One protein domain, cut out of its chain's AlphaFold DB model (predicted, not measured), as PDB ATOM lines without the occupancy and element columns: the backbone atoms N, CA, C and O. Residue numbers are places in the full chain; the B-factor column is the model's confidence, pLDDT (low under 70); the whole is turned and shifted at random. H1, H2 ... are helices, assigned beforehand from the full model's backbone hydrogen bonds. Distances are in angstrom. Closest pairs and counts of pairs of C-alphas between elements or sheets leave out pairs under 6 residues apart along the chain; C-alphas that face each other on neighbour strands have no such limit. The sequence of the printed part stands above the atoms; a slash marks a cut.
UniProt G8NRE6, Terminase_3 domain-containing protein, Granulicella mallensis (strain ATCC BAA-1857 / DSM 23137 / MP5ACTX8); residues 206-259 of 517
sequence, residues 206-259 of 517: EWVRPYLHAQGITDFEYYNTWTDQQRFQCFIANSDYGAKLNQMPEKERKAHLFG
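This is residues 206 to 259 of the 517 residues of the protein "Terminase_3 domain-containing protein" of Granulicella mallensis (strain ATCC BAA-1857 / DSM 23137 / MP5ACTX8) (UniProt G8NRE6). What shape do these coordinates draw? Five short helices make an open, elongated zigzag, in which the longest, H3, stands in the middle with H1 and H2 on one side of it and H4 and H5 on the other. H1, H2 and H3 form an open frame with few contacts, while H4 makes a corner with H3 and leads to H5 at the far end. What is it made of, and how large is it? The printed part has 54 residues with five named helices in the order H1, H2, H3, H4, H5 and no named strand, and its class is all helix. It is only just compact, close to loose, with a radius of gyration of the C-alphas of 12.0 A and spans of 35 by 19 by 13 A.

Where do the first helices lie? H1 is residues 209 to 214, beginning at C-alpha 209 at (291.589, 265.279, 177.739), and H2 is residues 219 to 224. Where is the longest helix? H3 is residues 228 to 238, 15.0 A from first to last C-alpha, and C-alpha 228 is at (279.860, 276.161, 175.819). What follows it? H4 is residues 240 to 246, 10.0 A long, and H5 is residues 250 to 256, 10.1 A long, ending at C-alpha 256 at (289.397, 284.196, 186.926).

How do H1 and H2 stand to each other and to H3? H1 and H2 are near each other, with 6 pairs of C-alphas within 10 A. H1 is close to but not clearly touching H3, about perpendicular at 80 degrees, the closest C-alphas being those of Tyr 211 and Asn 238, 6.8 A apart. H2 is also close to but not clearly touching H3, opposite ways at a shallow tilt of 34 degrees, only just short of steep, the closest C-alphas being those of Tyr 222 and Arg 231, 7.2 A apart. How do H4 and H5 continue? H3 and H4 touch only at the corner by their link, at a steep tilt of 61 degrees, the closest C-alphas being those of Ile 236 and Gly 242, 4.1 A apart. H4 and H5 only just touch, with 3 pairs of C-alphas within 8 A, the closest being those of Leu 245 and Arg 253, 6.2 A apart. What do the backbones show? In H1, H2, H3, H4 and H5 every O i to N i+4 pair is within hydrogen-bond range.

How far does it reach? The two C-alphas farthest apart, those of Gly 216 and Lys 251, are 35.7 A apart. Are there cuts or long links? The printed part has no cut, and the four links between the helices are tight; residues 224 to 229, of which 224 belongs to H2 and 228 to 229 belong to H3, stand free. How confident is the model? The mean pLDDT of the printed part is 95.1, and no printed residue is under 70.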
ATOM      1  N   GLU A 206     293.031 270.283 177.044       96.31
ATOM      2  CA  GLU A 206     294.051 269.547 177.805       96.31
ATOM      3  C   GLU A 206     293.699 269.391 179.289       96.31
ATOM      4  O   GLU A 206     294.129 268.429 179.921       96.31
ATOM      5  N   TRP A 207     292.868 270.280 179.848       97.31
ATOM      6  CA  TRP A 207     292.389 270.144 181.226       97.31
ATOM      7  C   TRP A 207     291.549 268.892 181.461       97.31
ATOM      8  O   TRP A 207     291.530 268.378 182.576       97.31
ATOM      9  N   VAL A 208     290.835 268.433 180.432       97.75
ATOM     10  CA  VAL A 208     289.857 267.339 180.519       97.75
ATOM     11  C   VAL A 208     290.156 266.201 179.545       97.75
ATOM     12  O   VAL A 208     289.447 265.200 179.554       97.75
ATOM     13  N   ARG A 209     291.218 266.295 178.736       96.62
ATOM     14  CA  ARG A 209     291.589 265.279 177.739       96.62
ATOM     15  C   ARG A 209     291.652 263.854 178.315       96.62
ATOM     16  O   ARG A 209     291.061 262.970 177.693       96.62
ATOM     17  N   PRO A 210     292.260 263.593 179.494       96.88
ATOM     18  CA  PRO A 210     292.242 262.251 180.081       96.88
ATOM     19  C   PRO A 210     290.825 261.732 180.364       96.88
ATOM     20  O   PRO A 210     290.535 260.565 180.109       96.88
ATOM     21  N   TYR A 211     289.933 262.605 180.845       97.38
ATOM     22  CA  TYR A 211     288.530 262.273 181.081       97.38
ATOM     23  C   TYR A 211     287.802 261.970 179.766       97.38
ATOM     24  O   TYR A 211     287.169 260.923 179.655       97.38
ATOM     25  N   LEU A 212     287.946 262.826 178.749       97.75
ATOM     26  CA  LEU A 212     287.306 262.626 177.443       97.75
ATOM     27  C   LEU A 212     287.734 261.300 176.802       97.75
ATOM     28  O   LEU A 212     286.882 260.532 176.362       97.75
ATOM     29  N   HIS A 213     289.033 260.979 176.842       97.25
ATOM     30  CA  HIS A 213     289.557 259.706 176.343       97.25
ATOM     31  C   HIS A 213     288.953 258.504 177.081       97.25
ATOM     32  O   HIS A 213     288.568 257.528 176.442       97.25
ATOM     33  N   ALA A 214     288.828 258.572 178.412       97.50
ATOM     34  CA  ALA A 214     288.214 257.507 179.206       97.50
ATOM     35  C   ALA A 214     286.720 257.308 178.890       97.50
ATOM     36  O   ALA A 214     286.203 256.207 179.055       97.50
ATOM     37  N   GLN A 215     286.039 258.358 178.429       97.31
ATOM     38  CA  GLN A 215     284.640 258.314 177.997       97.31
ATOM     39  C   GLN A 215     284.471 258.022 176.493       97.31
ATOM     40  O   GLN A 215     283.344 257.932 176.018       97.31
ATOM     41  N   GLY A 216     285.563 257.886 175.732       97.50
ATOM     42  CA  GLY A 216     285.512 257.705 174.277       97.50
ATOM     43  C   GLY A 216     285.058 258.946 173.495       97.50
ATOM     44  O   GLY A 216     284.699 258.822 172.327       97.50
ATOM     45  N   ILE A 217     285.085 260.128 174.114       97.69
ATOM     46  CA  ILE A 217     284.714 261.402 173.488       97.69
ATOM     47  C   ILE A 217     285.917 261.949 172.717       97.69
ATOM     48  O   ILE A 217     287.023 262.058 173.251       97.69
ATOM     49  N   THR A 218     285.696 262.320 171.458       97.50
ATOM     50  CA  THR A 218     286.744 262.874 170.584       97.50
ATOM     51  C   THR A 218     286.867 264.396 170.717       97.50
ATOM     52  O   THR A 218     285.901 265.074 171.063       97.50
ATOM     53  N   ASP A 219     288.022 264.965 170.350       95.88
ATOM     54  CA  ASP A 219     288.203 266.424 170.237       95.88
ATOM     55  C   ASP A 219     287.158 267.049 169.301       95.88
ATOM     56  O   ASP A 219     286.636 268.131 169.572       95.88
ATOM     57  N   PHE A 220     286.821 266.351 168.208       96.00
ATOM     58  CA  PHE A 220     285.798 266.801 167.270       96.00
ATOM     59  C   PHE A 220     284.436 266.920 167.956       96.00
ATOM     60  O   PHE A 220     283.784 267.953 167.829       96.00
ATOM     61  N   GLU A 221     284.020 265.905 168.712       97.50
ATOM     62  CA  GLU A 221     282.766 265.943 169.463       97.50
ATOM     63  C   GLU A 221     282.775 267.061 170.516       97.50
ATOM     64  O   GLU A 221     281.846 267.871 170.560       97.50
ATOM     65  N   TYR A 222     283.861 267.174 171.290       97.88
ATOM     66  CA  TYR A 222     284.012 268.201 172.321       97.88
ATOM     67  C   TYR A 222     283.854 269.621 171.765       97.88
ATOM     68  O   TYR A 222     283.190 270.446 172.382       97.88
ATOM     69  N   TYR A 223     284.437 269.927 170.602       97.19
ATOM     70  CA  TYR A 223     284.387 271.284 170.047       97.19
ATOM     71  C   TYR A 223     283.219 271.551 169.091       97.19
ATOM     72  O   TYR A 223     282.818 272.706 168.967       97.19
ATOM     73  N   ASN A 224     282.691 270.535 168.399       96.75
ATOM     74  CA  ASN A 224     281.694 270.725 167.333       96.75
ATOM     75  C   ASN A 224     280.294 270.231 167.711       96.75
ATOM     76  O   ASN A 224     279.328 270.589 167.045       96.75
ATOM     77  N   THR A 225     280.172 269.399 168.750       97.31
ATOM     78  CA  THR A 225     278.878 268.865 169.210       97.31
ATOM     79  C   THR A 225     278.459 269.467 170.548       97.31
ATOM     80  O   THR A 225     277.279 269.750 170.748       97.31
ATOM     81  N   TRP A 226     279.397 269.687 171.472       97.81
ATOM     82  CA  TRP A 226     279.068 270.245 172.784       97.81
ATOM     83  C   TRP A 226     278.887 271.764 172.750       97.81
ATOM     84  O   TRP A 226     279.641 272.506 172.124       97.81
ATOM     85  N   THR A 227     277.919 272.237 173.526       97.56
ATOM     86  CA  THR A 227     277.730 273.659 173.830       97.56
ATOM     87  C   THR A 227     278.817 274.185 174.774       97.56
ATOM     88  O   THR A 227     279.429 273.426 175.530       97.56
ATOM     89  N   ASP A 228     279.006 275.507 174.815       95.06
ATOM     90  CA  ASP A 228     279.860 276.161 175.819       95.06
ATOM     91  C   ASP A 228     279.487 275.773 177.248       95.06
ATOM     92  O   ASP A 228     280.370 275.502 178.055       95.06
ATOM     93  N   GLN A 229     278.190 275.664 177.551       97.00
ATOM     94  CA  GLN A 229     277.738 275.262 178.879       97.00
ATOM     95  C   GLN A 229     278.180 273.832 179.218       97.00
ATOM     96  O   GLN A 229     278.633 273.592 180.333       97.00
ATOM     97  N   GLN A 230     278.092 272.884 178.281       98.12
ATOM     98  CA  GLN A 230     278.558 271.508 178.504       98.12
ATOM     99  C   GLN A 230     280.077 271.448 178.692       98.12
ATOM    100  O   GLN A 230     280.551 270.806 179.632       98.12
ATOM    101  N   ARG A 231     280.839 272.168 177.858       98.12
ATOM    102  CA  ARG A 231     282.298 272.281 177.995       98.12
ATOM    103  C   ARG A 231     282.689 272.896 179.341       98.12
ATOM    104  O   ARG A 231     283.547 272.358 180.037       98.12
ATOM    105  N   PHE A 232     282.005 273.963 179.752       97.94
ATOM    106  CA  PHE A 232     282.175 274.593 181.059       97.94
ATOM    107  C   PHE A 232     281.897 273.622 182.212       97.94
ATOM    108  O   PHE A 232     282.741 273.484 183.098       97.94
ATOM    109  N   GLN A 233     280.760 272.917 182.193       98.12
ATOM    110  CA  GLN A 233     280.416 271.938 183.230       98.12
ATOM    111  C   GLN A 233     281.455 270.818 183.313       98.12
ATOM    112  O   GLN A 233     281.918 270.484 184.402       98.12
ATOM    113  N   CYS A 234     281.884 270.284 182.168       97.94
ATOM    114  CA  CYS A 234     282.937 269.277 182.127       97.94
ATOM    115  C   CYS A 234     284.251 269.808 182.711       97.94
ATOM    116  O   CYS A 234     284.907 269.106 183.474       97.94
ATOM    117  N   PHE A 235     284.628 271.045 182.388       98.19
ATOM    118  CA  PHE A 235     285.843 271.669 182.900       98.19
ATOM    119  C   PHE A 235     285.831 271.817 184.425       98.19
ATOM    120  O   PHE A 235     286.809 271.449 185.074       98.19
ATOM    121  N   ILE A 236     284.742 272.315 185.019       98.00
ATOM    122  CA  ILE A 236     284.680 272.515 186.477       98.00
ATOM    123  C   ILE A 236     284.492 271.215 187.264       98.00
ATOM    124  O   ILE A 236     284.875 271.165 188.429       98.00
ATOM    125  N   ALA A 237     283.907 270.181 186.650       97.50
ATOM    126  CA  ALA A 237     283.636 268.905 187.309       97.50
ATOM    127  C   ALA A 237     284.780 267.890 187.153       97.50
ATOM    128  O   ALA A 237     285.038 267.124 188.075       97.50
ATOM    129  N   ASN A 238     285.464 267.886 186.003       97.69
ATOM    130  CA  ASN A 238     286.432 266.847 185.630       97.69
ATOM    131  C   ASN A 238     287.872 267.368 185.491       97.69
ATOM    132  O   ASN A 238     288.716 266.685 184.915       97.69
ATOM    133  N   SER A 239     288.168 268.569 185.996       97.50
ATOM    134  CA  SER A 239     289.544 269.056 186.118       97.50
ATOM    135  C   SER A 239     289.802 269.681 187.488       97.50
ATOM    136  O   SER A 239     289.007 270.485 187.978       97.50
ATOM    137  N   ASP A 240     290.961 269.376 188.079       96.50
ATOM    138  CA  ASP A 240     291.381 269.966 189.358       96.50
ATOM    139  C   ASP A 240     291.484 271.493 189.276       96.50
ATOM    140  O   ASP A 240     291.218 272.205 190.244       96.50
ATOM    141  N   TYR A 241     291.903 272.013 188.120       96.38
ATOM    142  CA  TYR A 241     292.069 273.446 187.909       96.38
ATOM    143  C   TYR A 241     290.718 274.168 187.832       96.38
ATOM    144  O   TYR A 241     290.511 275.152 188.543       96.38
ATOM    145  N   GLY A 242     289.781 273.655 187.029       96.81
ATOM    146  CA  GLY A 242     288.430 274.205 186.925       96.81
ATOM    147  C   GLY A 242     287.667 274.131 188.247       96.81
ATOM    148  O   GLY A 242     287.036 275.114 188.638       96.81
ATOM    149  N   ALA A 243     287.797 273.021 188.981       96.94
ATOM    150  CA  ALA A 243     287.202 272.864 190.306       96.94
ATOM    151  C   ALA A 243     287.714 273.923 191.298       96.94
ATOM    152  O   ALA A 243     286.913 274.562 191.982       96.94
ATOM    153  N   LYS A 244     289.034 274.174 191.328       96.62
ATOM    154  CA  LYS A 244     289.642 275.220 192.171       96.62
ATOM    155  C   LYS A 244     289.115 276.612 191.835       96.62
ATOM    156  O   LYS A 244     288.745 277.350 192.740       96.62
ATOM    157  N   LEU A 245     289.048 276.964 190.549       94.56
ATOM    158  CA  LEU A 245     288.506 278.260 190.127       94.56
ATOM    159  C   LEU A 245     287.026 278.412 190.499       94.56
ATOM    160  O   LEU A 245     286.594 279.493 190.887       94.56
ATOM    161  N   ASN A 246     286.239 277.338 190.410       96.12
ATOM    162  CA  ASN A 246     284.817 277.377 190.747       96.12
ATOM    163  C   ASN A 246     284.548 277.519 192.257       96.12
ATOM    164  O   ASN A 246     283.489 278.012 192.636       96.12
ATOM    165  N   GLN A 247     285.498 277.123 193.108       95.38
ATOM    166  CA  GLN A 247     285.420 277.269 194.569       95.38
ATOM    167  C   GLN A 247     285.845 278.658 195.073       95.38
ATOM    168  O   GLN A 247     285.700 278.942 196.261       95.38
ATOM    169  N   MET A 248     286.368 279.525 194.200       92.12
ATOM    170  CA  MET A 248     286.769 280.880 194.577       92.12
ATOM    171  C   MET A 248     285.574 281.725 195.051       92.12
ATOM    172  O   MET A 248     284.446 281.516 194.584       92.12
ATOM    173  N   PRO A 249     285.803 282.728 195.923       89.06
ATOM    174  CA  PRO A 249     284.796 283.733 196.255       89.06
ATOM    175  C   PRO A 249     284.197 284.367 194.995       89.06
ATOM    176  O   PRO A 249     284.871 284.482 193.973       89.06
ATOM    177  N   GLU A 250     282.944 284.826 195.061       84.62
ATOM    178  CA  GLU A 250     282.179 285.254 193.877       84.62
ATOM    179  C   GLU A 250     282.946 286.220 192.956       84.62
ATOM    180  O   GLU A 250     282.948 286.036 191.739       84.62
ATOM    181  N   LYS A 251     283.630 287.215 193.536       80.12
ATOM    182  CA  LYS A 251     284.409 288.216 192.794       80.12
ATOM    183  C   LYS A 251     285.598 287.602 192.055       80.12
ATOM    184  O   LYS A 251     285.753 287.815 190.858       80.12
ATOM    185  N   GLU A 252     286.399 286.799 192.749       84.06
ATOM    186  CA  GLU A 252     287.535 286.093 192.148       84.06
ATOM    187  C   GLU A 252     287.074 285.091 191.088       84.06
ATOM    188  O   GLU A 252     287.698 284.960 190.038       84.06
ATOM    189  N   ARG A 253     285.931 284.435 191.313       89.75
ATOM    190  CA  ARG A 253     285.323 283.528 190.341       89.75
ATOM    191  C   ARG A 253     284.895 284.270 189.069       89.75
ATOM    192  O   ARG A 253     285.205 283.803 187.976       89.75
ATOM    193  N   LYS A 254     284.249 285.440 189.179       87.69
ATOM    194  CA  LYS A 254     283.923 286.307 188.022       87.69
ATOM    195  C   LYS A 254     285.174 286.674 187.220       87.69
ATOM    196  O   LYS A 254     285.215 286.439 186.011       87.69
ATOM    197  N   ALA A 255     286.225 287.123 187.898       84.81
ATOM    198  CA  ALA A 255     287.476 287.511 187.256       84.81
ATOM    199  C   ALA A 255     288.209 286.322 186.598       84.81
ATOM    200  O   ALA A 255     288.526 286.345 185.409       84.81
ATOM    201  N   HIS A 256     288.489 285.259 187.357       89.00
ATOM    202  CA  HIS A 256     289.397 284.196 186.926       89.00
ATOM    203  C   HIS A 256     288.728 283.092 186.109       89.00
ATOM    204  O   HIS A 256     289.360 282.588 185.180       89.00
ATOM    205  N   LEU A 257     287.490 282.707 186.438       92.44
ATOM    206  CA  LEU A 257     286.776 281.619 185.759       92.44
ATOM    207  C   LEU A 257     285.994 282.118 184.544       92.44
ATOM    208  O   LEU A 257     286.002 281.461 183.503       92.44
ATOM    209  N   PHE A 258     285.338 283.272 184.671       91.75
ATOM    210  CA  PHE A 258     284.499 283.830 183.608       91.75
ATOM    211  C   PHE A 258     285.204 284.910 182.780       91.75
ATOM    212  O   PHE A 258     284.741 285.227 181.686       91.75
ATOM    213  N   GLY A 259     286.352 285.424 183.237       89.00
ATOM    214  CA  GLY A 259     287.081 286.461 182.506       89.00
ATOM    215  C   GLY A 259     286.285 287.757 182.406       89.00
ATOM    216  O   GLY A 259     286.278 288.372 181.339       89.00
TER     217      GLY A 259